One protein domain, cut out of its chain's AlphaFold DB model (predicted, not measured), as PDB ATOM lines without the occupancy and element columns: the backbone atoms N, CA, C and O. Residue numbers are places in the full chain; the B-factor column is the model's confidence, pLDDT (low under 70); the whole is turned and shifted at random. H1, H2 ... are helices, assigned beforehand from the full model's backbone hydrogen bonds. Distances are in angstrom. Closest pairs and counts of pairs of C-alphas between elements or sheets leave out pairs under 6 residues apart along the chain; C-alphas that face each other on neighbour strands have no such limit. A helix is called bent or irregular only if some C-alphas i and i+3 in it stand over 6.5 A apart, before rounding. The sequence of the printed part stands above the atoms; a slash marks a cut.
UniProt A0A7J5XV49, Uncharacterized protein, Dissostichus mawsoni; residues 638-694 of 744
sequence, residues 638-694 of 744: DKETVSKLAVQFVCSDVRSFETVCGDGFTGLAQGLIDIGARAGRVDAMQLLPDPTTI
ATOM      1  N   ASP A 638      88.120 113.684 104.987       79.50
ATOM      2  CA  ASP A 638      87.948 112.230 105.107       79.50
ATOM      3  C   ASP A 638      87.930 111.571 103.717       79.50
ATOM      4  O   ASP A 638      88.598 110.562 103.494       79.50
ATOM      5  N   LYS A 639      87.214 112.171 102.750       75.75
ATOM      6  CA  LYS A 639      87.177 111.691 101.357       75.75
ATOM      7  C   LYS A 639      88.554 111.743 100.697       75.75
ATOM      8  O   LYS A 639      88.961 110.770 100.073       75.75
ATOM      9  N   GLU A 640      89.282 112.848 100.847       78.25
ATOM     10  CA  GLU A 640      90.640 112.994 100.306       78.25
ATOM     11  C   GLU A 640      91.619 111.988 100.942       78.25
ATOM     12  O   GLU A 640      92.507 111.473 100.261       78.25
ATOM     13  N   THR A 641      91.421 111.644 102.218       80.44
ATOM     14  CA  THR A 641      92.190 110.602 102.919       80.44
ATOM     15  C   THR A 641      91.863 109.202 102.392       80.44
ATOM     16  O   THR A 641      92.777 108.451 102.054       80.44
ATOM     17  N   VAL A 642      90.578 108.857 102.244       84.69
ATOM     18  CA  VAL A 642      90.146 107.564 101.678       84.69
ATOM     19  C   VAL A 642      90.629 107.396 100.235       84.69
ATOM     20  O   VAL A 642      91.118 106.323  99.891       84.69
ATOM     21  N   SER A 643      90.593 108.446  99.409       84.06
ATOM     22  CA  SER A 643      91.144 108.404  98.045       84.06
ATOM     23  C   SER A 643      92.645 108.098  98.029       84.06
ATOM     24  O   SER A 643      93.090 107.275  97.231       84.06
ATOM     25  N   LYS A 644      93.437 108.699  98.930       84.38
ATOM     26  CA  LYS A 644      94.878 108.399  99.058       84.38
ATOM     27  C   LYS A 644      95.123 106.951  99.492       84.38
ATOM     28  O   LYS A 644      95.979 106.287  98.916       84.38
ATOM     29  N   LEU A 645      94.341 106.445 100.450       84.75
ATOM     30  CA  LEU A 645      94.419 105.050 100.901       84.75
ATOM     31  C   LEU A 645      94.009 104.058  99.801       84.75
ATOM     32  O   LEU A 645      94.639 103.015  99.666       84.75
ATOM     33  N   ALA A 646      93.009 104.387  98.977       83.56
ATOM     34  CA  ALA A 646      92.600 103.568  97.836       83.56
ATOM     35  C   ALA A 646      93.686 103.507  96.746       83.56
ATOM     36  O   ALA A 646      93.977 102.426  96.237       83.56
ATOM     37  N   VAL A 647      94.334 104.638  96.436       78.81
ATOM     38  CA  VAL A 647      95.502 104.677  95.537       78.81
ATOM     39  C   VAL A 647      96.647 103.833  96.104       78.81
ATOM     40  O   VAL A 647      97.227 103.032  95.378       78.81
ATOM     41  N   GLN A 648      96.940 103.954  97.403       82.25
ATOM     42  CA  GLN A 648      97.982 103.154  98.046       82.25
ATOM     43  C   GLN A 648      97.662 101.652  98.006       82.25
ATOM     44  O   GLN A 648      98.521 100.876  97.609       82.25
ATOM     45  N   PHE A 649      96.435 101.242  98.336       88.06
ATOM     46  CA  PHE A 649      95.987  99.846  98.247       88.06
ATOM     47  C   PHE A 649      96.168  99.274  96.834       88.06
ATOM     48  O   PHE A 649      96.746  98.202  96.668       88.06
ATOM     49  N   VAL A 650      95.734 100.005  95.805       85.06
ATOM     50  CA  VAL A 650      95.860  99.560  94.410       85.06
ATOM     51  C   VAL A 650      97.324  99.433  93.978       85.06
ATOM     52  O   VAL A 650      97.686  98.426  93.367       85.06
ATOM     53  N   CYS A 651      98.168 100.412  94.317       73.62
ATOM     54  CA  CYS A 651      99.577 100.433  93.922       73.62
ATOM     55  C   CYS A 651     100.452  99.446  94.714       73.62
ATOM     56  O   CYS A 651     101.332  98.822  94.129       73.62
ATOM     57  N   SER A 652     100.235  99.302  96.026       77.44
ATOM     58  CA  SER A 652     101.031  98.416  96.889       77.44
ATOM     59  C   SER A 652     100.672  96.939  96.717       77.44
ATOM     60  O   SER A 652     101.574  96.106  96.694       77.44
ATOM     61  N   ASP A 653      99.388  96.615  96.528       84.56
ATOM     62  CA  ASP A 653      98.920  95.227  96.398       84.56
ATOM     63  C   ASP A 653      98.737  94.783  94.930       84.56
ATOM     64  O   ASP A 653      98.250  93.678  94.671       84.56
ATOM     65  N   VAL A 654      99.093  95.649  93.969       78.31
ATOM     66  CA  VAL A 654      98.982  95.445  92.511       78.31
ATOM     67  C   VAL A 654      97.580  94.954  92.112       78.31
ATOM     68  O   VAL A 654      97.384  93.864  91.569       78.31
ATOM     69  N   ARG A 655      96.562  95.755  92.446       77.56
ATOM     70  CA  ARG A 655      95.143  95.442  92.185       77.56
ATOM     71  C   ARG A 655      94.616  96.153  90.938       77.56
ATOM     72  O   ARG A 655      95.187  97.134  90.478       77.56
ATOM     73  N   SER A 656      93.494  95.675  90.396       85.12
ATOM     74  CA  SER A 656      92.751  96.422  89.368       85.12
ATOM     75  C   SER A 656      92.102  97.659  89.994       85.12
ATOM     76  O   SER A 656      91.625  97.582  91.130       85.12
ATOM     77  N   PHE A 657      91.987  98.760  89.245       77.44
ATOM     78  CA  PHE A 657      91.203  99.925  89.674       77.44
ATOM     79  C   PHE A 657      89.729  99.566  89.932       77.44
ATOM     80  O   PHE A 657      89.102 100.142  90.812       77.44
ATOM     81  N   GLU A 658      89.190  98.559  89.239       81.75
ATOM     82  CA  GLU A 658      87.808  98.088  89.423       81.75
ATOM     83  C   GLU A 658      87.572  97.439  90.800       81.75
ATOM     84  O   GLU A 658      86.432  97.353  91.256       81.75
ATOM     85  N   THR A 659      88.637  97.024  91.503       80.81
ATOM     86  CA  THR A 659      88.548  96.350  92.814       80.81
ATOM     87  C   THR A 659      87.807  97.200  93.847       80.81
ATOM     88  O   THR A 659      87.039  96.656  94.637       80.81
ATOM     89  N   VAL A 660      87.986  98.528  93.827       80.50
ATOM     90  CA  VAL A 660      87.331  99.433  94.791       80.50
ATOM     91  C   VAL A 660      85.852  99.699  94.480       80.50
ATOM     92  O   VAL A 660      85.145 100.255  95.317       80.50
ATOM     93  N   CYS A 661      85.376  99.281  93.302       75.81
ATOM     94  CA  CYS A 661      83.987  99.421  92.855       75.81
ATOM     95  C   CYS A 661      83.173  98.120  92.959       75.81
ATOM     96  O   CYS A 661      81.979  98.140  92.680       75.81
ATOM     97  N   GLY A 662      83.795  96.990  93.315       79.06
ATOM     98  CA  GLY A 662      83.103  95.704  93.405       79.06
ATOM     99  C   GLY A 662      82.226  95.591  94.655       79.06
ATOM    100  O   GLY A 662      82.699  95.840  95.764       79.06
ATOM    101  N   ASP A 663      80.985  95.116  94.498       73.94
ATOM    102  CA  ASP A 663      79.993  95.001  95.583       73.94
ATOM    103  C   ASP A 663      80.532  94.275  96.833       73.94
ATOM    104  O   ASP A 663      80.263  94.675  97.967       73.94
ATOM    105  N   GLY A 664      81.349  93.231  96.642       81.50
ATOM    106  CA  GLY A 664      81.994  92.496  97.735       81.50
ATOM    107  C   GLY A 664      83.038  93.314  98.509       81.50
ATOM    108  O   GLY A 664      83.143  93.171  99.728       81.50
ATOM    109  N   PHE A 665      83.774  94.206  97.836       85.50
ATOM    110  CA  PHE A 665      84.705  95.132  98.484       85.50
ATOM    111  C   PHE A 665      83.944  96.218  99.253       85.50
ATOM    112  O   PHE A 665      84.273  96.495 100.403       85.50
ATOM    113  N   THR A 666      82.879  96.777  98.667       82.31
ATOM    114  CA  THR A 666      82.012  97.753  99.346       82.31
ATOM    115  C   THR A 666      81.347  97.154 100.590       82.31
ATOM    116  O   THR A 666      81.343  97.789 101.646       82.31
ATOM    117  N   GLY A 667      80.857  95.911 100.510       83.12
ATOM    118  CA  GLY A 667      80.298  95.185 101.654       83.12
ATOM    119  C   GLY A 667      81.322  94.929 102.767       83.12
ATOM    120  O   GLY A 667      81.025  95.162 103.940       83.12
ATOM    121  N   LEU A 668      82.546  94.518 102.414       86.56
ATOM    122  CA  LEU A 668      83.642  94.352 103.377       86.56
ATOM    123  C   LEU A 668      84.022  95.685 104.042       86.56
ATOM    124  O   LEU A 668      84.156  95.743 105.263       86.56
ATOM    125  N   ALA A 669      84.156  96.758 103.259       85.56
ATOM    126  CA  ALA A 669      84.495  98.087 103.760       85.56
ATOM    127  C   ALA A 669      83.444  98.607 104.754       85.56
ATOM    128  O   ALA A 669      83.810  99.079 105.831       85.56
ATOM    129  N   GLN A 670      82.148  98.452 104.452       87.00
ATOM    130  CA  GLN A 670      81.078  98.809 105.388       87.00
ATOM    131  C   GLN A 670      81.138  97.961 106.667       87.00
ATOM    132  O   GLN A 670      81.053  98.507 107.764       87.00
ATOM    133  N   GLY A 671      81.379  96.649 106.555       86.25
ATOM    134  CA  GLY A 671      81.545  95.772 107.718       86.25
ATOM    135  C   GLY A 671      82.706  96.187 108.633       86.25
ATOM    136  O   GLY A 671      82.559  96.175 109.857       86.25
ATOM    137  N   LEU A 672      83.837  96.616 108.064       85.00
ATOM    138  CA  LEU A 672      84.975  97.151 108.821       85.00
ATOM    139  C   LEU A 672      84.646  98.494 109.493       85.00
ATOM    140  O   LEU A 672      85.009  98.693 110.654       85.00
ATOM    141  N   ILE A 673      83.911  99.384 108.815       86.19
ATOM    142  CA  ILE A 673      83.410 100.645 109.389       86.19
ATOM    143  C   ILE A 673      82.471 100.364 110.573       86.19
ATOM    144  O   ILE A 673      82.634 100.961 111.636       86.19
ATOM    145  N   ASP A 674      81.550  99.409 110.442       86.50
ATOM    146  CA  ASP A 674      80.601  99.027 111.497       86.50
ATOM    147  C   ASP A 674      81.288  98.335 112.688       86.50
ATOM    148  O   ASP A 674      80.814  98.401 113.827       86.50
ATOM    149  N   ILE A 675      82.409  97.645 112.458       83.88
ATOM    150  CA  ILE A 675      83.264  97.109 113.527       83.88
ATOM    151  C   ILE A 675      84.001  98.255 114.228       83.88
ATOM    152  O   ILE A 675      83.909  98.351 115.450       83.88
ATOM    153  N   GLY A 676      84.638  99.170 113.491       82.69
ATOM    154  CA  GLY A 676      85.297 100.351 114.063       82.69
ATOM    155  C   GLY A 676      84.338 101.260 114.843       82.69
ATOM    156  O   GLY A 676      84.680 101.757 115.913       82.69
ATOM    157  N   ALA A 677      83.094 101.406 114.381       83.19
ATOM    158  CA  ALA A 677      82.053 102.167 115.071       83.19
ATOM    159  C   ALA A 677      81.573 101.515 116.383       83.19
ATOM    160  O   ALA A 677      81.107 102.223 117.276       83.19
ATOM    161  N   ARG A 678      81.677 100.183 116.517       86.81
ATOM    162  CA  ARG A 678      81.290  99.435 117.731       86.81
ATOM    163  C   ARG A 678      82.447  99.204 118.703       86.81
ATOM    164  O   ARG A 678      82.221  99.216 119.907       86.81
ATOM    165  N   ALA A 679      83.652  98.964 118.190       81.69
ATOM    166  CA  ALA A 679      84.824  98.541 118.960       81.69
ATOM    167  C   ALA A 679      85.919  99.622 119.078       81.69
ATOM    168  O   ALA A 679      86.883  99.440 119.820       81.69
ATOM    169  N   GLY A 680      85.788 100.752 118.378       83.94
ATOM    170  CA  GLY A 680      86.779 101.825 118.382       83.94
ATOM    171  C   GLY A 680      88.026 101.476 117.565       83.94
ATOM    172  O   GLY A 680      87.939 100.943 116.458       83.94
ATOM    173  N   ARG A 681      89.210 101.809 118.092       84.25
ATOM    174  CA  ARG A 681      90.492 101.542 117.425       84.25
ATOM    175  C   ARG A 681      90.887 100.074 117.607       84.25
ATOM    176  O   ARG A 681      91.436  99.708 118.640       84.25
ATOM    177  N   VAL A 682      90.630  99.263 116.584       84.81
ATOM    178  CA  VAL A 682      90.989  97.835 116.527       84.81
ATOM    179  C   VAL A 682      92.306  97.644 115.764       84.81
ATOM    180  O   VAL A 682      92.590  98.384 114.821       84.81
ATOM    181  N   ASP A 683      93.106  96.652 116.158       85.81
ATOM    182  CA  ASP A 683      94.273  96.205 115.387       85.81
ATOM    183  C   ASP A 683      93.823  95.419 114.143       85.81
ATOM    184  O   ASP A 683      93.225  94.344 114.244       85.81
ATOM    185  N   ALA A 684      94.120  95.954 112.956       80.12
ATOM    186  CA  ALA A 684      93.752  95.341 111.684       80.12
ATOM    187  C   ALA A 684      94.403  93.961 111.474       80.12
ATOM    188  O   ALA A 684      93.779  93.095 110.863       80.12
ATOM    189  N   MET A 685      95.604  93.727 112.021       76.56
ATOM    190  CA  MET A 685      96.312  92.445 111.894       76.56
ATOM    191  C   MET A 685      95.662  91.320 112.707       76.56
ATOM    192  O   MET A 685      95.853  90.150 112.390       76.56
ATOM    193  N   GLN A 686      94.891  91.663 113.743       82.62
ATOM    194  CA  GLN A 686      94.127  90.704 114.549       82.62
ATOM    195  C   GLN A 686      92.685  90.546 114.052       82.62
ATOM    196  O   GLN A 686      92.053  89.522 114.304       82.62
ATOM    197  N   LEU A 687      92.155  91.561 113.361       85.12
ATOM    198  CA  LEU A 687      90.791  91.562 112.838       85.12
ATOM    199  C   LEU A 687      90.660  90.827 111.496       85.12
ATOM    200  O   LEU A 687      89.638  90.189 111.244       85.12
ATOM    201  N   LEU A 688      91.658  90.949 110.617       86.81
ATOM    202  CA  LEU A 688      91.623  90.341 109.289       86.81
ATOM    203  C   LEU A 688      92.053  88.862 109.348       86.81
ATOM    204  O   LEU A 688      93.100  88.553 109.915       86.81
ATOM    205  N   PRO A 689      91.281  87.930 108.757       88.31
ATOM    206  CA  PRO A 689      91.638  86.518 108.749       88.31
ATOM    207  C   PRO A 689      92.806  86.236 107.796       88.31
ATOM    208  O   PRO A 689      92.866  86.765 106.686       88.31
ATOM    209  N   ASP A 690      93.686  85.320 108.200       89.06
ATOM    210  CA  ASP A 690      94.777  84.818 107.360       89.06
ATOM    211  C   ASP A 690      94.251  84.231 106.022       89.06
ATOM    212  O   ASP A 690      93.195  83.580 106.017       89.06
ATOM    213  N   PRO A 691      94.969  84.381 104.887       85.75
ATOM    214  CA  PRO A 691      94.545  83.850 103.588       85.75
ATOM    215  C   PRO A 691      94.187  82.355 103.580       85.75
ATOM    216  O   PRO A 691      93.287  81.941 102.844       85.75
ATOM    217  N   THR A 692      94.819  81.527 104.421       87.06
ATOM    218  CA  THR A 692      94.465  80.104 104.565       87.06
ATOM    219  C   THR A 692      93.093  79.910 105.218       87.06
ATOM    220  O   THR A 692      92.361  78.987 104.856       87.06
ATOM    221  N   THR A 693      92.695  80.807 106.124       88.12
ATOM    222  CA  THR A 693      91.366  80.819 106.755       88.12
ATOM    223  C   THR A 693      90.296  81.255 105.758       88.12
ATOM    224  O   THR A 693      89.231  80.634 105.701       88.12
ATOM    225  N   ILE A 694      90.592  82.243 104.907       88.62
ATOM    226  CA  ILE A 694      89.714  82.638 103.793       88.62
ATOM    227  C   ILE A 694      89.543  81.462 102.819       88.62
ATOM    228  O   ILE A 694      88.415  81.076 102.528       88.62
TER     229      ILE A 694
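Overview. This is residues 638 to 694 of the 744 residues of an uncharacterized protein of Dissostichus mawsoni (UniProt A0A7J5XV49). This is an open frame of helices in the rough shape of a Z: H1 is one bar, H3 is the diagonal, joined to H1 through the short H2 at the corner, and the stretch from residue 681 through H4 to H5 is the other bar. No helix touches another, and the frame's two ends, residues 638 to 645 of H1 and residues 689 to 694 with H5, stick out. The printed part has 57 residues with five named helices, in the order H1, H2, H3, H4, H5, and no named strand; its class is all helix. It is only just loose, close to compact, with a radius of gyration of the C-alphas of 12.4 A, and the C-alphas span 32 by 29 by 21 A along the three main axes.

Along the chain. H1 is residues 638 to 652, 20.7 A from first to last C-alpha, and begins with C-alpha 638 at (87.948, 112.230, 105.107). H2 is residues 657 to 661; it is neither bent nor irregular, but only just: C-alphas 657 and 660 are 6.4 A apart. H3, residues 663 to 679, is the longest helix by residues and measures 24.1 A; it begins with C-alpha 663 at (79.993, 95.001, 95.583). H4 is residues 684 to 687. H5 is residues 691 to 694, and its C-alpha 694 is at (89.714, 82.638, 103.793).

Arrangement. H1 and H2 are close but not clearly touching; their closest C-alphas, those of Val 650 and Phe 657, are 6.7 A apart. H2 and H3 are also close but not clearly touching, with the C-alphas of Thr 659 and Phe 665 the closest at 7.0 A. H1 and H3 are apart. H4 is apart from H3, and H5 is apart from H4. In H1 and H3 every O i to N i+4 pair is within hydrogen-bond range; in H2 0 of 1 is, with 1 of 2 O i to N i+3 pairs within range, and H4 and H5 are too short for an O i to N i+4 pair.

Size, cuts and confidence. The C-alphas farthest apart are those of Glu 640 and Thr 692, at 33.4 A, and the first and last printed C-alphas, of Asp 638 and Ile 694, are 29.7 A apart. The printed part has no cut. The links H1 to H2, H2 to H3, H3 to H4 and H4 to H5 are tight. The mean pLDDT of the printed part is 82.9, and no printed residue is under 70.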